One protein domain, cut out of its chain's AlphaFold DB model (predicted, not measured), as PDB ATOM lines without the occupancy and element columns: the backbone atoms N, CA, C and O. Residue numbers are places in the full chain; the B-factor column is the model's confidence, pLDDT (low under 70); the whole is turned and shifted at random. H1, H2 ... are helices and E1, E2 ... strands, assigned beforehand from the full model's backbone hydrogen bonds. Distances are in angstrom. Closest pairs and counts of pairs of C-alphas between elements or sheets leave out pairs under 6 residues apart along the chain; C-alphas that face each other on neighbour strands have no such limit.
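What this domain is: This is residues 28 to 65, 78 to 159 and 175 to 201 of the 223 residues of an uncharacterized protein of Angomonas deanei (UniProt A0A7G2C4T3). Two five-stranded sheets lie face to face as a sandwich, their strands at 13 degrees to each other, and two helices, H1 and H2, cover the outer face of one sheet. Residues 153 to 159 of the long helix H1 stick out. The printed part has 147 residues, with ten named strands and two named helices in the order E1 E2 E3 E4 E5 E6 E7 E8 E9 H1 H2 E10; the class is mixed. The helix-covered sheet runs E1 E10 E9 E6 E7, the other E2 E3 E4 E5 E8, both all antiparallel. The whole is compact, with a radius of gyration of the C-alphas of 14.5 A and spans of 50 by 36 by 23 A.

How they stand to each other: The first sheet, twisted, runs E1, residues 28 to 35, E10, 193 to 200, E9, 123 to 128, E6, 89 to 94, and E7, 97 to 103. Within hydrogen-bond range are N 32 and O 196 at 2.8 A, N 126 and O 195 at 2.8 A, N 91 and O 125 at 2.9 A, and N 92 and O 100 at 2.8 A. The second, also twisted, runs E2, residues 41 to 44, E3, 48 to 53, E4, 56 to 63, E5, 78 to 85, and E8, 112 to 118. Here N 43 and O 50, N 58 and O 51, and N 59 and O 83 are each 2.8 A apart, and N 80 and O 116 2.7 A. E2, E3 and E4 form a meander, each strand the antiparallel neighbour of the one before. Between the sheets, the closest C-alphas of E4 and E9, those of Ser 56 and Cys 128, are 5.8 A apart. H1, residues 133 to 159, is on the first sheet at a height of 8.6 A, over E6 and E7 and along the strands; its closest C-alpha pair with E7 is Glu 144 and Ala 97, 6.1 A. H2, residues 176 to 187, is on the same face at 8.0 A, over E1 and E10, only just slantwise to the strands at 31 degrees to E10 on the local plane; its closest C-alpha pair with E1 is Glu 177 and Ala 32, 5.0 A. With the sheet the helices make two layers, helices on one face of a sheet. H1, with residues 135 to 146 alone, touches H2, the closest C-alphas being Ser 139 and Phe 183, 5.7 A, at a shallow tilt of 27 degrees, opposite ways. In both helices every O i to N i+4 pair is within hydrogen-bond range.

Where its parts are: E1 begins at C-alpha 28 (166.991, 176.268, 155.578) and bends by 52 degrees at residue 31. E4 and E10 each measure 22.5 A, E5 23.0 A and H1 39.6 A. E10 ends at C-alpha 200 (168.190, 179.882, 150.359).

The domain as a whole: The C-alphas farthest apart, those of Asp 109 and Leu 159, are 51.2 A apart. Residues 66 to 77 and 160 to 174 are not printed; the C-alpha gaps are 6.1 A and 23.2 A. Of the links printed whole, none is long. Mean pLDDT of the printed part is 82.6, with 17 residues under 70, among them 106 to 109 and 151 to 159.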
ATOM      1  N   PHE A  28     167.194 175.369 154.447       74.44
ATOM      2  CA  PHE A  28     166.991 176.268 155.578       74.44
ATOM      3  C   PHE A  28     168.337 176.866 156.019       74.44
ATOM      4  O   PHE A  28     169.114 176.208 156.709       74.44
ATOM      5  N   ALA A  29     168.653 178.080 155.555       61.28
ATOM      6  CA  ALA A  29     169.986 178.676 155.714       61.28
ATOM      7  C   ALA A  29     170.078 179.716 156.832       61.28
ATOM      8  O   ALA A  29     171.007 179.672 157.632       61.28
ATOM      9  N   HIS A  30     169.128 180.651 156.871       71.00
ATOM     10  CA  HIS A  30     169.043 181.680 157.904       71.00
ATOM     11  C   HIS A  30     167.951 181.275 158.868       71.00
ATOM     12  O   HIS A  30     166.845 180.958 158.429       71.00
ATOM     13  N   ARG A  31     168.271 181.249 160.157       76.00
ATOM     14  CA  ARG A  31     167.378 180.738 161.186       76.00
ATOM     15  C   ARG A  31     167.594 181.464 162.499       76.00
ATOM     16  O   ARG A  31     168.732 181.762 162.844       76.00
ATOM     17  N   ALA A  32     166.511 181.649 163.228       80.31
ATOM     18  CA  ALA A  32     166.506 182.068 164.612       80.31
ATOM     19  C   ALA A  32     165.629 181.096 165.394       80.31
ATOM     20  O   ALA A  32     164.537 180.738 164.951       80.31
ATOM     21  N   VAL A  33     166.121 180.648 166.544       85.25
ATOM     22  CA  VAL A  33     165.368 179.786 167.454       85.25
ATOM     23  C   VAL A  33     165.319 180.485 168.799       85.25
ATOM     24  O   VAL A  33     166.360 180.814 169.363       85.25
ATOM     25  N   LYS A  34     164.110 180.705 169.310       87.38
ATOM     26  CA  LYS A  34     163.870 181.249 170.647       87.38
ATOM     27  C   LYS A  34     162.924 180.307 171.375       87.38
ATOM     28  O   LYS A  34     162.001 179.748 170.783       87.38
ATOM     29  N   THR A  35     163.179 180.076 172.655       86.81
ATOM     30  CA  THR A  35     162.423 179.102 173.440       86.81
ATOM     31  C   THR A  35     162.292 179.552 174.883       86.81
ATOM     32  O   THR A  35     163.235 180.088 175.461       86.81
ATOM     33  N   THR A  36     161.110 179.341 175.454       83.88
ATOM     34  CA  THR A  36     160.860 179.420 176.898       83.88
ATOM     35  C   THR A  36     160.798 178.037 177.538       83.88
ATOM     36  O   THR A  36     160.674 177.941 178.755       83.88
ATOM     37  N   SER A  37     160.886 176.963 176.742       78.56
ATOM     38  CA  SER A  37     160.840 175.593 177.246       78.56
ATOM     39  C   SER A  37     162.050 175.284 178.121       78.56
ATOM     40  O   SER A  37     163.191 175.533 177.736       78.56
ATOM     41  N   HIS A  38     161.799 174.665 179.275       76.75
ATOM     42  CA  HIS A  38     162.854 174.155 180.153       76.75
ATOM     43  C   HIS A  38     163.660 173.007 179.526       76.75
ATOM     44  O   HIS A  38     164.799 172.781 179.930       76.75
ATOM     45  N   ASP A  39     163.076 172.297 178.558       74.31
ATOM     46  CA  ASP A  39     163.736 171.243 177.785       74.31
ATOM     47  C   ASP A  39     163.405 171.440 176.295       74.31
ATOM     48  O   ASP A  39     162.385 170.940 175.800       74.31
ATOM     49  N   PRO A  40     164.156 172.305 175.590       74.31
ATOM     50  CA  PRO A  40     163.865 172.639 174.206       74.31
ATOM     51  C   PRO A  40     164.350 171.531 173.273       74.31
ATOM     52  O   PRO A  40     165.550 171.325 173.098       74.31
ATOM     53  N   HIS A  41     163.409 170.864 172.605       80.56
ATOM     54  CA  HIS A  41     163.717 169.905 171.547       80.56
ATOM     55  C   HIS A  41     163.467 170.560 170.197       80.56
ATOM     56  O   HIS A  41     162.325 170.797 169.809       80.56
ATOM     57  N   PHE A  42     164.530 170.877 169.465       84.56
ATOM     58  CA  PHE A  42     164.409 171.380 168.102       84.56
ATOM     59  C   PHE A  42     165.509 170.818 167.208       84.56
ATOM     60  O   PHE A  42     166.625 170.542 167.642       84.56
ATOM     61  N   VAL A  43     165.185 170.666 165.929       83.12
ATOM     62  CA  VAL A  43     166.105 170.227 164.883       83.12
ATOM     63  C   VAL A  43     166.048 171.257 163.774       83.12
ATOM     64  O   VAL A  43     164.979 171.559 163.255       83.12
ATOM     65  N   CYS A  44     167.197 171.802 163.384       80.19
ATOM     66  CA  CYS A  44     167.280 172.660 162.209       80.19
ATOM     67  C   CYS A  44     168.464 172.249 161.338       80.19
ATOM     68  O   CYS A  44     169.608 172.679 161.523       80.19
ATOM     69  N   ASN A  45     168.160 171.413 160.354       79.44
ATOM     70  CA  ASN A  45     169.105 170.909 159.371       79.44
ATOM     71  C   ASN A  45     168.787 171.503 157.995       79.44
ATOM     72  O   ASN A  45     167.796 172.199 157.805       79.44
ATOM     73  N   ARG A  46     169.606 171.193 156.983       77.00
ATOM     74  CA  ARG A  46     169.419 171.740 155.624       77.00
ATOM     75  C   ARG A  46     168.027 171.470 155.041       77.00
ATOM     76  O   ARG A  46     167.534 172.273 154.261       77.00
ATOM     77  N   ARG A  47     167.425 170.328 155.377       80.69
ATOM     78  CA  ARG A  47     166.163 169.855 154.790       80.69
ATOM     79  C   ARG A  47     165.035 169.692 155.782       80.69
ATOM     80  O   ARG A  47     163.938 169.365 155.362       80.69
ATOM     81  N   GLU A  48     165.287 169.867 157.063       84.81
ATOM     82  CA  GLU A  48     164.272 169.599 158.064       84.81
ATOM     83  C   GLU A  48     164.355 170.632 159.157       84.81
ATOM     84  O   GLU A  48     165.447 171.003 159.600       84.81
ATOM     85  N   LEU A  49     163.181 171.080 159.558       86.44
ATOM     86  CA  LEU A  49     163.012 172.022 160.622       86.44
ATOM     87  C   LEU A  49     161.896 171.536 161.520       86.44
ATOM     88  O   LEU A  49     160.760 171.395 161.077       86.44
ATOM     89  N   ALA A  50     162.243 171.237 162.758       87.31
ATOM     90  CA  ALA A  50     161.332 170.672 163.721       87.31
ATOM     91  C   ALA A  50     161.484 171.352 165.074       87.31
ATOM     92  O   ALA A  50     162.591 171.709 165.478       87.31
ATOM     93  N   CYS A  51     160.377 171.482 165.788       88.00
ATOM     94  CA  CYS A  51     160.367 171.806 167.204       88.00
ATOM     95  C   CYS A  51     159.337 170.935 167.922       88.00
ATOM     96  O   CYS A  51     158.305 170.563 167.358       88.00
ATOM     97  N   GLN A  52     159.653 170.566 169.154       87.75
ATOM     98  CA  GLN A  52     158.869 169.661 169.968       87.75
ATOM     99  C   GLN A  52     158.814 170.162 171.414       87.75
ATOM    100  O   GLN A  52     159.790 170.656 171.978       87.75
ATOM    101  N   SER A  53     157.641 169.998 172.011       83.75
ATOM    102  CA  SER A  53     157.369 170.096 173.439       83.75
ATOM    103  C   SER A  53     156.707 168.786 173.911       83.75
ATOM    104  O   SER A  53     156.355 167.943 173.078       83.75
ATOM    105  N   PRO A  54     156.512 168.568 175.226       80.25
ATOM    106  CA  PRO A  54     155.987 167.301 175.750       80.25
ATOM    107  C   PRO A  54     154.648 166.839 175.149       80.25
ATOM    108  O   PRO A  54     154.382 165.641 175.113       80.25
ATOM    109  N   SER A  55     153.814 167.765 174.673       80.69
ATOM    110  CA  SER A  55     152.485 167.487 174.110       80.69
ATOM    111  C   SER A  55     152.300 167.994 172.675       80.69
ATOM    112  O   SER A  55     151.187 167.968 172.153       80.69
ATOM    113  N   SER A  56     153.355 168.489 172.022       87.50
ATOM    114  CA  SER A  56     153.244 169.102 170.698       87.50
ATOM    115  C   SER A  56     154.504 168.914 169.869       87.50
ATOM    116  O   SER A  56     155.613 168.999 170.385       87.50
ATOM    117  N   ALA A  57     154.344 168.713 168.567       88.94
ATOM    118  CA  ALA A  57     155.453 168.655 167.629       88.94
ATOM    119  C   ALA A  57     155.082 169.351 166.322       88.94
ATOM    120  O   ALA A  57     153.959 169.233 165.840       88.94
ATOM    121  N   ALA A  58     156.040 170.047 165.729       91.12
ATOM    122  CA  ALA A  58     155.915 170.670 164.425       91.12
ATOM    123  C   ALA A  58     157.127 170.287 163.581       91.12
ATOM    124  O   ALA A  58     158.253 170.366 164.065       91.12
ATOM    125  N   VAL A  59     156.908 169.881 162.331       90.56
ATOM    126  CA  VAL A  59     157.963 169.483 161.395       90.56
ATOM    127  C   VAL A  59     157.674 170.052 160.012       90.56
ATOM    128  O   VAL A  59     156.588 169.871 159.462       90.56
ATOM    129  N   VAL A  60     158.681 170.678 159.415       89.19
ATOM    130  CA  VAL A  60     158.718 171.109 158.019       89.19
ATOM    131  C   VAL A  60     159.904 170.425 157.351       89.19
ATOM    132  O   VAL A  60     161.055 170.655 157.712       89.19
ATOM    133  N   SER A  61     159.631 169.575 156.364       87.75
ATOM    134  CA  SER A  61     160.649 168.786 155.666       87.75
ATOM    135  C   SER A  61     160.663 169.090 154.170       87.75
ATOM    136  O   SER A  61     159.636 169.033 153.501       87.75
ATOM    137  N   LEU A  62     161.832 169.402 153.619       83.56
ATOM    138  CA  LEU A  62     162.062 169.570 152.189       83.56
ATOM    139  C   LEU A  62     162.196 168.196 151.537       83.56
ATOM    140  O   LEU A  62     163.155 167.453 151.770       83.56
ATOM    141  N   ARG A  63     161.249 167.879 150.662       79.38
ATOM    142  CA  ARG A  63     161.265 166.687 149.826       79.38
ATOM    143  C   ARG A  63     161.936 167.024 148.502       79.38
ATOM    144  O   ARG A  63     161.627 168.010 147.837       79.38
ATOM    145  N   SER A  64     162.865 166.168 148.093       60.94
ATOM    146  CA  SER A  64     163.465 166.246 146.763       60.94
ATOM    147  C   SER A  64     162.419 165.842 145.722       60.94
ATOM    148  O   SER A  64     162.330 164.674 145.353       60.94
ATOM    149  N   GLY A  65     161.598 166.789 145.273       52.47
ATOM    150  CA  GLY A  65     160.709 166.578 144.136       52.47
ATOM    151  C   GLY A  65     161.515 166.473 142.841       52.47
ATOM    152  O   GLY A  65     162.494 167.196 142.654       52.47
ATOM    153  N   LEU A  78     160.912 173.670 145.620       75.38
ATOM    154  CA  LEU A  78     160.965 172.343 146.238       75.38
ATOM    155  C   LEU A  78     159.634 172.010 146.909       75.38
ATOM    156  O   LEU A  78     159.025 172.853 147.566       75.38
ATOM    157  N   SER A  79     159.208 170.754 146.783       82.69
ATOM    158  CA  SER A  79     158.100 170.236 147.583       82.69
ATOM    159  C   SER A  79     158.537 170.168 149.044       82.69
ATOM    160  O   SER A  79     159.616 169.673 149.361       82.69
ATOM    161  N   ALA A  80     157.706 170.677 149.933       86.06
ATOM    162  CA  ALA A  80     157.870 170.628 151.367       86.06
ATOM    163  C   ALA A  80     156.670 169.909 151.971       86.06
ATOM    164  O   ALA A  80     155.552 170.064 151.492       86.06
ATOM    165  N   GLN A  81     156.897 169.141 153.026       90.25
ATOM    166  CA  GLN A  81     155.833 168.550 153.811       90.25
ATOM    167  C   GLN A  81     155.825 169.151 155.207       90.25
ATOM    168  O   GLN A  81     156.839 169.121 155.908       90.25
ATOM    169  N   VAL A  82     154.651 169.621 155.605       91.88
ATOM    170  CA  VAL A  82     154.336 170.089 156.949       91.88
ATOM    171  C   VAL A  82     153.612 168.982 157.705       91.88
ATOM    172  O   VAL A  82     152.674 168.380 157.179       91.88
ATOM    173  N   ARG A  83     154.026 168.737 158.948       92.00
ATOM    174  CA  ARG A  83     153.331 167.878 159.911       92.00
ATOM    175  C   ARG A  83     153.286 168.563 161.265       92.00
ATOM    176  O   ARG A  83     154.319 168.995 161.765       92.00
ATOM    177  N   LEU A  84     152.101 168.634 161.842       91.62
ATOM    178  CA  LEU A  84     151.804 169.269 163.113       91.62
ATOM    179  C   LEU A  84     151.074 168.267 164.003       91.62
ATOM    180  O   LEU A  84     150.216 167.517 163.538       91.62
ATOM    181  N   GLN A  85     151.417 168.263 165.279       90.31
ATOM    182  CA  GLN A  85     150.789 167.461 166.317       90.31
ATOM    183  C   GLN A  85     150.575 168.328 167.559       90.31
ATOM    184  O   GLN A  85     151.446 169.133 167.927       90.31
ATOM    185  N   GLY A  86     149.419 168.156 168.204       88.88
ATOM    186  CA  GLY A  86     149.032 168.932 169.379       88.88
ATOM    187  C   GLY A  86     149.090 170.433 169.107       88.88
ATOM    188  O   GLY A  86     148.832 170.888 167.995       88.88
ATOM    189  N   ASN A  87     149.521 171.202 170.103       89.50
ATOM    190  CA  ASN A  87     149.466 172.663 170.051       89.50
ATOM    191  C   ASN A  87     150.673 173.276 169.339       89.50
ATOM    192  O   ASN A  87     151.545 173.912 169.945       89.50
ATOM    193  N   SER A  88     150.737 173.033 168.038       91.88
ATOM    194  CA  SER A  88     151.767 173.536 167.140       91.88
ATOM    195  C   SER A  88     151.158 174.404 166.053       91.88
ATOM    196  O   SER A  88     149.969 174.323 165.757       91.88
ATOM    197  N   ALA A  89     151.969 175.246 165.433       92.88
ATOM    198  CA  ALA A  89     151.537 176.062 164.315       92.88
ATOM    199  C   ALA A  89     152.686 176.308 163.347       92.88
ATOM    200  O   ALA A  89     153.859 176.322 163.724       92.88
ATOM    201  N   VAL A  90     152.336 176.538 162.089       94.12
ATOM    202  CA  VAL A  90     153.272 177.001 161.073       94.12
ATOM    203  C   VAL A  90     152.632 178.083 160.220       94.12
ATOM    204  O   VAL A  90     151.452 178.001 159.868       94.12
ATOM    205  N   CYS A  91     153.437 179.067 159.842       94.31
ATOM    206  CA  CYS A  91     153.104 180.031 158.807       94.31
ATOM    207  C   CYS A  91     154.286 180.184 157.848       94.31
ATOM    208  O   CYS A  91     155.443 180.208 158.270       94.31
ATOM    209  N   ILE A  92     154.001 180.257 156.552       92.44
ATOM    210  CA  ILE A  92     154.985 180.475 155.494       92.44
ATOM    211  C   ILE A  92     154.595 181.750 154.761       92.44
ATOM    212  O   ILE A  92     153.466 181.891 154.290       92.44
ATOM    213  N   TYR A  93     155.560 182.648 154.624       91.56
ATOM    214  CA  TYR A  93     155.430 183.942 153.985       91.56
ATOM    215  C   TYR A  93     156.229 183.970 152.690       91.56
ATOM    216  O   TYR A  93     157.407 183.604 152.656       91.56
ATOM    217  N   ARG A  94     155.607 184.491 151.636       88.88
ATOM    218  CA  ARG A  94     156.259 184.806 150.368       88.88
ATOM    219  C   ARG A  94     156.149 186.296 150.126       88.88
ATOM    220  O   ARG A  94     155.042 186.822 150.054       88.88
ATOM    221  N   ARG A  95     157.294 186.975 149.985       84.62
ATOM    222  CA  ARG A  95     157.349 188.434 149.754       84.62
ATOM    223  C   ARG A  95     156.519 189.222 150.786       84.62
ATOM    224  O   ARG A  95     155.791 190.143 150.434       84.62
ATOM    225  N   GLY A  96     156.586 188.794 152.048       85.19
ATOM    226  CA  GLY A  96     155.888 189.434 153.167       85.19
ATOM    227  C   GLY A  96     154.384 189.169 153.263       85.19
ATOM    228  O   GLY A  96     153.739 189.791 154.091       85.19
ATOM    229  N   ALA A  97     153.814 188.263 152.461       88.75
ATOM    230  CA  ALA A  97     152.414 187.847 152.579       88.75
ATOM    231  C   ALA A  97     152.308 186.359 152.963       88.75
ATOM    232  O   ALA A  97     153.092 185.555 152.442       88.75
ATOM    233  N   PRO A  98     151.363 185.962 153.835       92.19
ATOM    234  CA  PRO A  98     151.160 184.563 154.194       92.19
ATOM    235  C   PRO A  98     150.629 183.778 152.986       92.19
ATOM    236  O   PRO A  98     149.628 184.144 152.372       92.19
ATOM    237  N   VAL A  99     151.313 182.691 152.633       91.56
ATOM    238  CA  VAL A  99     150.933 181.783 151.530       91.56
ATOM    239  C   VAL A  99     150.529 180.397 152.012       91.56
ATOM    240  O   VAL A  99     149.879 179.654 151.280       91.56
ATOM    241  N   PHE A 100     150.910 180.041 153.235       91.12
ATOM    242  CA  PHE A 100     150.495 178.811 153.888       91.12
ATOM    243  C   PHE A 100     150.413 179.048 155.384       91.12
ATOM    244  O   PHE A 100     151.331 179.612 155.973       91.12
ATOM    245  N   GLN A 101     149.342 178.568 155.998       92.38
ATOM    246  CA  GLN A 101     149.160 178.629 157.433       92.38
ATOM    247  C   GLN A 101     148.442 177.365 157.886       92.38
ATOM    248  O   GLN A 101     147.442 176.960 157.293       92.38
ATOM    249  N   CYS A 102     148.961 176.727 158.927       90.56
ATOM    250  CA  CYS A 102     148.369 175.522 159.486       90.56
ATOM    251  C   CYS A 102     148.564 175.512 161.000       90.56
ATOM    252  O   CYS A 102     149.609 175.937 161.496       90.56
ATOM    253  N   MET A 103     147.557 175.032 161.725       90.38
ATOM    254  CA  MET A 103     147.618 174.836 163.169       90.38
ATOM    255  C   MET A 103     147.306 173.376 163.496       90.38
ATOM    256  O   MET A 103     146.442 172.745 162.879       90.38
ATOM    257  N   GLY A 104     148.069 172.831 164.433       85.44
ATOM    258  CA  GLY A 104     147.747 171.599 165.128       85.44
ATOM    259  C   GLY A 104     146.616 171.845 166.122       85.44
ATOM    260  O   GLY A 104     146.330 172.987 166.479       85.44
ATOM    261  N   ASN A 105     145.935 170.774 166.518       77.44
ATOM    262  CA  ASN A 105     144.822 170.847 167.455       77.44
ATOM    263  C   ASN A 105     145.130 170.029 168.712       77.44
ATOM    264  O   ASN A 105     145.640 168.914 168.638       77.44
ATOM    265  N   ASP A 106     144.765 170.602 169.847       66.38
ATOM    266  CA  ASP A 106     145.009 170.180 171.223       66.38
ATOM    267  C   ASP A 106     144.276 168.885 171.604       66.38
ATOM    268  O   ASP A 106     144.585 168.251 172.610       66.38
ATOM    269  N   GLY A 107     143.266 168.512 170.816       61.53
ATOM    270  CA  GLY A 107     142.292 167.478 171.161       61.53
ATOM    271  C   GLY A 107     142.367 166.191 170.345       61.53
ATOM    272  O   GLY A 107     141.501 165.334 170.513       61.53
ATOM    273  N   SER A 108     143.337 166.039 169.441       57.47
ATOM    274  CA  SER A 108     143.469 164.825 168.636       57.47
ATOM    275  C   SER A 108     144.909 164.321 168.602       57.47
ATOM    276  O   SER A 108     145.833 165.059 168.279       57.47
ATOM    277  N   ASP A 109     145.091 163.010 168.784       65.75
ATOM    278  CA  ASP A 109     146.332 162.293 168.429       65.75
ATOM    279  C   ASP A 109     146.627 162.338 166.910       65.75
ATOM    280  O   ASP A 109     147.542 161.686 166.402       65.75
ATOM    281  N   GLY A 110     145.817 163.084 166.155       74.81
ATOM    282  CA  GLY A 110     145.926 163.243 164.722       74.81
ATOM    283  C   GLY A 110     147.069 164.177 164.358       74.81
ATOM    284  O   GLY A 110     147.246 165.246 164.934       74.81
ATOM    285  N   VAL A 111     147.814 163.784 163.332       83.56
ATOM    286  CA  VAL A 111     148.767 164.671 162.671       83.56
ATOM    287  C   VAL A 111     148.005 165.505 161.647       83.56
ATOM    288  O   VAL A 111     147.395 164.950 160.731       83.56
ATOM    289  N   THR A 112     148.048 166.828 161.778       87.81
ATOM    290  CA  THR A 112     147.561 167.758 160.752       87.81
ATOM    291  C   THR A 112     148.726 168.247 159.900       87.81
ATOM    292  O   THR A 112     149.893 168.133 160.272       87.81
ATOM    293  N   GLY A 113     148.444 168.747 158.702       86.38
ATOM    294  CA  GLY A 113     149.480 169.254 157.815       86.38
ATOM    295  C   GLY A 113     149.126 169.078 156.353       86.38
ATOM    296  O   GLY A 113     147.979 168.813 155.994       86.38
ATOM    297  N   GLY A 114     150.130 169.234 155.503       85.94
ATOM    298  CA  GLY A 114     149.955 169.181 154.063       85.94
ATOM    299  C   GLY A 114     151.277 169.299 153.330       85.94
ATOM    300  O   GLY A 114     152.319 169.597 153.921       85.94
ATOM    301  N   ASP A 115     151.218 169.057 152.030       88.00
ATOM    302  CA  ASP A 115     152.341 169.306 151.141       88.00
ATOM    303  C   ASP A 115     152.209 170.722 150.552       88.00
ATOM    304  O   ASP A 115     151.122 171.168 150.187       88.00
ATOM    305  N   PHE A 116     153.324 171.444 150.481       84.75
ATOM    306  CA  PHE A 116     153.408 172.820 149.997       84.75
ATOM    307  C   PHE A 116     154.638 172.993 149.100       84.75
ATOM    308  O   PHE A 116     155.568 172.193 149.163       84.75
ATOM    309  N   GLN A 117     154.680 174.024 148.256       86.19
ATOM    310  CA  GLN A 117     155.854 174.310 147.428       86.19
ATOM    311  C   GLN A 117     156.609 175.535 147.947       86.19
ATOM    312  O   GLN A 117     156.082 176.650 147.933       86.19
ATOM    313  N   LEU A 118     157.856 175.316 148.370       83.44
ATOM    314  CA  LEU A 118     158.764 176.345 148.872       83.44
ATOM    315  C   LEU A 118     159.646 176.912 147.761       83.44
ATOM    316  O   LEU A 118     160.144 176.185 146.898       83.44
ATOM    317  N   TRP A 119     159.853 178.222 147.819       83.88
ATOM    318  CA  TRP A 119     160.618 179.002 146.855       83.88
ATOM    319  C   TRP A 119     161.770 179.726 147.547       83.88
ATOM    320  O   TRP A 119     161.798 179.883 148.768       83.88
ATOM    321  N   LEU A 120     162.747 180.159 146.751       82.69
ATOM    322  CA  LEU A 120     163.860 180.958 147.246       82.69
ATOM    323  C   LEU A 120     163.342 182.247 147.903       82.69
ATOM    324  O   LEU A 120     162.546 182.966 147.302       82.69
ATOM    325  N   GLY A 121     163.817 182.537 149.113       80.69
ATOM    326  CA  GLY A 121     163.421 183.714 149.885       80.69
ATOM    327  C   GLY A 121     162.121 183.561 150.679       80.69
ATOM    328  O   GLY A 121     161.783 184.473 151.433       80.69
ATOM    329  N   ASP A 122     161.408 182.432 150.571       88.19
ATOM    330  CA  ASP A 122     160.265 182.165 151.450       88.19
ATOM    331  C   ASP A 122     160.738 182.163 152.917       88.19
ATOM    332  O   ASP A 122     161.769 181.571 153.259       88.19
ATOM    333  N   THR A 123     159.981 182.845 153.777       88.69
ATOM    334  CA  THR A 123     160.206 182.891 155.228       88.69
ATOM    335  C   THR A 123     159.220 181.950 155.899       88.69
ATOM    336  O   THR A 123     158.051 181.929 155.533       88.69
ATOM    337  N   TYR A 124     159.655 181.175 156.880       89.62
ATOM    338  CA  TYR A 124     158.786 180.284 157.640       89.62
ATOM    339  C   TYR A 124     158.893 180.591 159.130       89.62
ATOM    340  O   TYR A 124     159.948 180.980 159.631       89.62
ATOM    341  N   VAL A 125     157.783 180.383 159.825       92.50
ATOM    342  CA  VAL A 125     157.646 180.456 161.275       92.50
ATOM    343  C   VAL A 125     157.055 179.128 161.713       92.50
ATOM    344  O   VAL A 125     155.960 178.780 161.278       92.50
ATOM    345  N   VAL A 126     157.765 178.381 162.549       92.69
ATOM    346  CA  VAL A 126     157.316 177.109 163.121       92.69
ATOM    347  C   VAL A 126     157.280 177.260 164.632       92.69
ATOM    348  O   VAL A 126     158.253 177.708 165.233       92.69
ATOM    349  N   VAL A 127     156.165 176.892 165.253       92.19
ATOM    350  CA  VAL A 127     155.953 177.056 166.690       92.19
ATOM    351  C   VAL A 127     155.409 175.762 167.281       92.19
ATOM    352  O   VAL A 127     154.518 175.138 166.705       92.19
ATOM    353  N   CYS A 128     155.912 175.371 168.447       90.88
ATOM    354  CA  CYS A 128     155.355 174.284 169.252       90.88
ATOM    355  C   CYS A 128     155.118 174.739 170.694       90.88
ATOM    356  O   CYS A 128     155.712 175.720 171.152       90.88
ATOM    357  N   GLY A 129     154.287 173.991 171.423       87.69
ATOM    358  CA  GLY A 129     154.003 174.261 172.834       87.69
ATOM    359  C   GLY A 129     153.181 175.530 173.035       87.69
ATOM    360  O   GLY A 129     153.460 176.329 173.927       87.69
ATOM    361  N   VAL A 130     152.209 175.754 172.156       85.56
ATOM    362  CA  VAL A 130     151.309 176.903 172.210       85.56
ATOM    363  C   VAL A 130     150.160 176.602 173.178       85.56
ATOM    364  O   VAL A 130     149.618 175.508 173.180       85.56
ATOM    365  N   SER A 131     149.741 177.552 174.007       81.94
ATOM    366  CA  SER A 131     148.546 177.391 174.858       81.94
ATOM    367  C   SER A 131     147.329 178.173 174.357       81.94
ATOM    368  O   SER A 131     146.207 177.913 174.779       81.94
ATOM    369  N   ASN A 132     147.539 179.145 173.466       86.56
ATOM    370  CA  ASN A 132     146.505 180.033 172.957       86.56
ATOM    371  C   ASN A 132     146.677 180.261 171.447       86.56
ATOM    372  O   ASN A 132     147.588 180.969 171.012       86.56
ATOM    373  N   GLN A 133     145.784 179.667 170.654       85.56
ATOM    374  CA  GLN A 133     145.823 179.765 169.196       85.56
ATOM    375  C   GLN A 133     145.531 181.190 168.686       85.56
ATOM    376  O   GLN A 133     146.167 181.631 167.732       85.56
ATOM    377  N   ASP A 134     144.659 181.960 169.348       88.88
ATOM    378  CA  ASP A 134     144.361 183.347 168.949       88.88
ATOM    379  C   ASP A 134     145.592 184.252 169.048       88.88
ATOM    380  O   ASP A 134     145.780 185.164 168.239       88.88
ATOM    381  N   ARG A 135     146.458 184.002 170.036       90.19
ATOM    382  CA  ARG A 135     147.728 184.723 170.170       90.19
ATOM    383  C   ARG A 135     148.692 184.383 169.048       90.19
ATOM    384  O   ARG A 135     149.276 185.298 168.488       90.19
ATOM    385  N   VAL A 136     148.788 183.113 168.657       91.62
ATOM    386  CA  VAL A 136     149.597 182.714 167.493       91.62
ATOM    387  C   VAL A 136     149.136 183.430 166.234       91.62
ATOM    388  O   VAL A 136     149.967 183.937 165.489       91.62
ATOM    389  N   LEU A 137     147.823 183.504 166.004       91.69
ATOM    390  CA  LEU A 137     147.269 184.202 164.844       91.69
ATOM    391  C   LEU A 137     147.661 185.683 164.831       91.69
ATOM    392  O   LEU A 137     148.062 186.198 163.789       91.69
ATOM    393  N   LYS A 138     147.602 186.356 165.984       92.06
ATOM    394  CA  LYS A 138     148.057 187.748 166.118       92.06
ATOM    395  C   LYS A 138     149.560 187.883 165.881       92.06
ATOM    396  O   LYS A 138     149.974 188.748 165.117       92.06
ATOM    397  N   SER A 139     150.371 186.998 166.453       92.62
ATOM    398  CA  SER A 139     151.820 187.014 166.244       92.62
ATOM    399  C   SER A 139     152.188 186.730 164.781       92.62
ATOM    400  O   SER A 139     153.102 187.353 164.250       92.62
ATOM    401  N   PHE A 140     151.436 185.889 164.060       94.38
ATOM    402  CA  PHE A 140     151.609 185.729 162.612       94.38
ATOM    403  C   PHE A 140     151.322 187.017 161.827       94.38
ATOM    404  O   PHE A 140     152.024 187.295 160.854       94.38
ATOM    405  N   GLN A 141     150.340 187.817 162.241       91.94
ATOM    406  CA  GLN A 141     150.065 189.118 161.620       91.94
ATOM    407  C   GLN A 141     151.183 190.133 161.900       91.94
ATOM    408  O   GLN A 141     151.532 190.917 161.020       91.94
ATOM    409  N   LEU A 142     151.798 190.090 163.085       89.75
ATOM    410  CA  LEU A 142     152.956 190.933 163.401       89.75
ATOM    411  C   LEU A 142     154.176 190.565 162.549       89.75
ATOM    412  O   LEU A 142     154.811 191.443 161.972       89.75
ATOM    413  N   VAL A 143     154.456 189.269 162.375       90.69
ATOM    414  CA  VAL A 143     155.513 188.810 161.452       90.69
ATOM    415  C   VAL A 143     155.238 189.281 160.024       90.69
ATOM    416  O   VAL A 143     156.155 189.733 159.340       90.69
ATOM    417  N   GLU A 144     153.985 189.207 159.567       91.12
ATOM    418  CA  GLU A 144     153.588 189.728 158.255       91.12
ATOM    419  C   GLU A 144     153.935 191.213 158.111       91.12
ATOM    420  O   GLU A 144     154.493 191.623 157.092       91.12
ATOM    421  N   GLN A 145     153.641 192.014 159.139       88.56
ATOM    422  CA  GLN A 145     153.951 193.437 159.153       88.56
ATOM    423  C   GLN A 145     155.461 193.686 159.068       88.56
ATOM    424  O   GLN A 145     155.891 194.416 158.172       88.56
ATOM    425  N   TYR A 146     156.264 193.026 159.911       87.94
ATOM    426  CA  TYR A 146     157.725 193.139 159.876       87.94
ATOM    427  C   TYR A 146     158.287 192.809 158.486       87.94
ATOM    428  O   TYR A 146     159.053 193.579 157.907       87.94
ATOM    429  N   LEU A 147     157.854 191.692 157.893       86.44
ATOM    430  CA  LEU A 147     158.321 191.275 156.569       86.44
ATOM    431  C   LEU A 147     157.834 192.204 155.446       86.44
ATOM    432  O   LEU A 147     158.510 192.353 154.426       86.44
ATOM    433  N   ARG A 148     156.657 192.823 155.576       83.12
ATOM    434  CA  ARG A 148     156.164 193.803 154.597       83.12
ATOM    435  C   ARG A 148     156.993 195.084 154.638       83.12
ATOM    436  O   ARG A 148     157.342 195.599 153.576       83.12
ATOM    437  N   GLU A 149     157.326 195.566 155.829       79.62
ATOM    438  CA  GLU A 149     158.180 196.742 156.021       79.62
ATOM    439  C   GLU A 149     159.569 196.528 155.396       79.62
ATOM    440  O   GLU A 149     160.039 197.390 154.651       79.62
ATOM    441  N   GLU A 150     160.157 195.334 155.548       74.06
ATOM    442  CA  GLU A 150     161.397 194.943 154.853       74.06
ATOM    443  C   GLU A 150     161.309 195.126 153.341       74.06
ATOM    444  O   GLU A 150     162.141 195.788 152.720       74.06
ATOM    445  N   ASN A 151     160.273 194.542 152.735       67.38
ATOM    446  CA  ASN A 151     160.117 194.529 151.288       67.38
ATOM    447  C   ASN A 151     159.883 195.947 150.745       67.38
ATOM    448  O   ASN A 151     160.316 196.264 149.634       67.38
ATOM    449  N   CYS A 152     159.232 196.817 151.521       57.38
ATOM    450  CA  CYS A 152     159.086 198.232 151.190       57.38
ATOM    451  C   CYS A 152     160.431 198.974 151.227       57.38
ATOM    452  O   CYS A 152     160.732 199.717 150.291       57.38
ATOM    453  N   THR A 153     161.258 198.747 152.256       57.75
ATOM    454  CA  THR A 153     162.587 199.381 152.360       57.75
ATOM    455  C   THR A 153     163.529 198.946 151.234       57.75
ATOM    456  O   THR A 153     164.143 199.796 150.588       57.75
ATOM    457  N   PHE A 154     163.545 197.653 150.895       54.56
ATOM    458  CA  PHE A 154     164.369 197.111 149.812       54.56
ATOM    459  C   PHE A 154     163.990 197.683 148.432       54.56
ATOM    460  O   PHE A 154     164.854 198.020 147.621       54.56
ATOM    461  N   ASN A 155     162.690 197.853 148.162       52.75
ATOM    462  CA  ASN A 155     162.222 198.443 146.904       52.75
ATOM    463  C   ASN A 155     162.595 199.930 146.768       52.75
ATOM    464  O   ASN A 155     162.898 200.376 145.661       52.75
ATOM    465  N   MET A 156     162.601 200.701 147.863       43.81
ATOM    466  CA  MET A 156     163.002 202.114 147.824       43.81
ATOM    467  C   MET A 156     164.508 202.295 147.585       43.81
ATOM    468  O   MET A 156     164.888 203.148 146.783       43.81
ATOM    469  N   GLU A 157     165.364 201.472 148.200       47.53
ATOM    470  CA  GLU A 157     166.816 201.500 147.947       47.53
ATOM    471  C   GLU A 157     167.154 201.106 146.500       47.53
ATOM    472  O   GLU A 157     168.008 201.729 145.865       47.53
ATOM    473  N   SER A 158     166.427 200.136 145.931       46.00
ATOM    474  CA  SER A 158     166.587 199.734 144.526       46.00
ATOM    475  C   SER A 158     166.140 200.813 143.528       46.00
ATOM    476  O   SER A 158     166.674 200.863 142.419       46.00
ATOM    477  N   LEU A 159     165.171 201.663 143.885       44.75
ATOM    478  CA  LEU A 159     164.686 202.762 143.037       44.75
ATOM    479  C   LEU A 159     165.598 204.001 143.078       44.75
ATOM    480  O   LEU A 159     165.585 204.790 142.135       44.75
ATOM    481  N   ASP A 175     166.262 191.308 161.553       79.50
ATOM    482  CA  ASP A 175     166.827 190.445 162.567       79.50
ATOM    483  C   ASP A 175     165.791 189.382 162.930       79.50
ATOM    484  O   ASP A 175     164.859 189.605 163.703       79.50
ATOM    485  N   LEU A 176     165.930 188.208 162.312       82.12
ATOM    486  CA  LEU A 176     165.069 187.063 162.589       82.12
ATOM    487  C   LEU A 176     165.106 186.684 164.075       82.12
ATOM    488  O   LEU A 176     164.126 186.120 164.560       82.12
ATOM    489  N   GLU A 177     166.195 186.982 164.797       84.31
ATOM    490  CA  GLU A 177     166.269 186.758 166.240       84.31
ATOM    491  C   GLU A 177     165.349 187.700 167.003       84.31
ATOM    492  O   GLU A 177     164.646 187.233 167.900       84.31
ATOM    493  N   TYR A 178     165.299 188.976 166.612       85.56
ATOM    494  CA  TYR A 178     164.375 189.954 167.184       85.56
ATOM    495  C   TYR A 178     162.920 189.533 166.960       85.56
ATOM    496  O   TYR A 178     162.148 189.471 167.911       85.56
ATOM    497  N   ILE A 179     162.557 189.150 165.730       87.69
ATOM    498  CA  ILE A 179     161.189 188.696 165.434       87.69
ATOM    499  C   ILE A 179     160.844 187.438 166.240       87.69
ATOM    500  O   ILE A 179     159.748 187.331 166.778       87.69
ATOM    501  N   ALA A 180     161.759 186.465 166.318       86.69
ATOM    502  CA  ALA A 180     161.524 185.235 167.070       86.69
ATOM    503  C   ALA A 180     161.342 185.501 168.572       86.69
ATOM    504  O   ALA A 180     160.570 184.804 169.229       86.69
ATOM    505  N   GLU A 181     162.053 186.491 169.109       87.88
ATOM    506  CA  GLU A 181     161.958 186.901 170.507       87.88
ATOM    507  C   GLU A 181     160.645 187.627 170.791       87.88
ATOM    508  O   GLU A 181     159.931 187.230 171.706       87.88
ATOM    509  N   ASP A 182     160.280 188.599 169.957       88.56
ATOM    510  CA  ASP A 182     159.017 189.338 170.054       88.56
ATOM    511  C   ASP A 182     157.808 188.391 169.937       88.56
ATOM    512  O   ASP A 182     156.897 188.406 170.765       88.56
ATOM    513  N   PHE A 183     157.868 187.441 168.993       90.88
ATOM    514  CA  PHE A 183     156.862 186.387 168.854       90.88
ATOM    515  C   PHE A 183     156.719 185.576 170.146       90.88
ATOM    516  O   PHE A 183     155.612 185.305 170.608       90.88
ATOM    517  N   LEU A 184     157.838 185.153 170.734       88.06
ATOM    518  CA  LEU A 184     157.830 184.337 171.942       88.06
ATOM    519  C   LEU A 184     157.298 185.117 173.157       88.06
ATOM    520  O   LEU A 184     156.573 184.545 173.975       88.06
ATOM    521  N   LEU A 185     157.621 186.411 173.255       87.75
ATOM    522  CA  LEU A 185     157.109 187.308 174.291       87.75
ATOM    523  C   LEU A 185     155.584 187.458 174.204       87.75
ATOM    524  O   LEU A 185     154.905 187.360 175.229       87.75
ATOM    525  N   ASP A 186     155.033 187.591 172.998       87.62
ATOM    526  CA  ASP A 186     153.587 187.686 172.767       87.62
ATOM    527  C   ASP A 186     152.817 186.420 173.154       87.62
ATOM    528  O   ASP A 186     151.703 186.480 173.701       87.62
ATOM    529  N   LEU A 187     153.416 185.250 172.914       85.94
ATOM    530  CA  LEU A 187     152.814 183.981 173.314       85.94
ATOM    531  C   LEU A 187     152.623 183.898 174.835       85.94
ATOM    532  O   LEU A 187     151.698 183.215 175.274       85.94
ATOM    533  N   GLN A 188     153.457 184.592 175.626       82.50
ATOM    534  CA  GLN A 188     153.488 184.535 177.099       82.50
ATOM    535  C   GLN A 188     153.412 183.093 177.632       82.50
ATOM    536  O   GLN A 188     152.751 182.805 178.631       82.50
ATOM    537  N   SER A 189     154.064 182.166 176.934       79.00
ATOM    538  CA  SER A 189     154.084 180.748 177.280       79.00
ATOM    539  C   SER A 189     155.394 180.395 177.969       79.00
ATOM    540  O   SER A 189     156.455 180.877 177.578       79.00
ATOM    541  N   SER A 190     155.334 179.509 178.959       77.44
ATOM    542  CA  SER A 190     156.497 178.952 179.664       77.44
ATOM    543  C   SER A 190     157.054 177.679 179.017       77.44
ATOM    544  O   SER A 190     157.944 177.041 179.570       77.44
ATOM    545  N   SER A 191     156.501 177.254 177.878       84.88
ATOM    546  CA  SER A 191     156.890 176.000 177.218       84.88
ATOM    547  C   SER A 191     156.820 176.064 175.692       84.88
ATOM    548  O   SER A 191     156.621 175.044 175.029       84.88
ATOM    549  N   SER A 192     156.993 177.258 175.117       88.25
ATOM    550  CA  SER A 192     156.965 177.446 173.666       88.25
ATOM    551  C   SER A 192     158.360 177.457 173.064       88.25
ATOM    552  O   SER A 192     159.312 177.958 173.657       88.25
ATOM    553  N   THR A 193     158.461 176.945 171.842       89.56
ATOM    554  CA  THR A 193     159.639 177.124 170.990       89.56
ATOM    555  C   THR A 193     159.186 177.706 169.667       89.56
ATOM    556  O   THR A 193     158.286 177.161 169.030       89.56
ATOM    557  N   VAL A 194     159.822 178.799 169.266       89.44
ATOM    558  CA  VAL A 194     159.597 179.508 168.012       89.44
ATOM    559  C   VAL A 194     160.852 179.355 167.164       89.44
ATOM    560  O   VAL A 194     161.958 179.675 167.602       89.44
ATOM    561  N   VAL A 195     160.679 178.862 165.943       89.56
ATOM    562  CA  VAL A 195     161.734 178.775 164.940       89.56
ATOM    563  C   VAL A 195     161.337 179.604 163.735       89.56
ATOM    564  O   VAL A 195     160.371 179.288 163.042       89.56
ATOM    565  N   LEU A 196     162.108 180.649 163.465       88.19
ATOM    566  CA  LEU A 196     162.014 181.420 162.238       88.19
ATOM    567  C   LEU A 196     163.155 181.073 161.308       88.19
ATOM    568  O   LEU A 196     164.262 180.769 161.747       88.19
ATOM    569  N   GLY A 197     162.916 181.201 160.011       85.81
ATOM    570  CA  GLY A 197     164.010 181.202 159.064       85.81
ATOM    571  C   GLY A 197     163.608 181.458 157.628       85.81
ATOM    572  O   GLY A 197     162.443 181.678 157.310       85.81
ATOM    573  N   ARG A 198     164.610 181.437 156.750       85.44
ATOM    574  CA  ARG A 198     164.473 181.692 155.315       85.44
ATOM    575  C   ARG A 198     165.097 180.594 154.472       85.44
ATOM    576  O   ARG A 198     166.116 179.995 154.835       85.44
ATOM    577  N   VAL A 199     164.470 180.357 153.327       82.50
ATOM    578  CA  VAL A 199     164.914 179.390 152.324       82.50
ATOM    579  C   VAL A 199     165.937 180.035 151.386       82.50
ATOM    580  O   VAL A 199     165.647 181.047 150.752       82.50
ATOM    581  N   PHE A 200     167.114 179.422 151.248       75.62
ATOM    582  CA  PHE A 200     168.190 179.882 150.359       75.62
ATOM    583  C   PHE A 200     168.719 178.756 149.463       75.62
ATOM    584  O   PHE A 200     168.552 177.578 149.773       75.62
ATOM    585  N   SER A 201     169.352 179.115 148.343       66.00
ATOM    586  CA  SER A 201     169.971 178.176 147.394       66.00
ATOM    587  C   SER A 201     171.452 177.911 147.683       66.00
ATOM    588  O   SER A 201     171.938 176.824 147.380       66.00
TER     589      SER A 201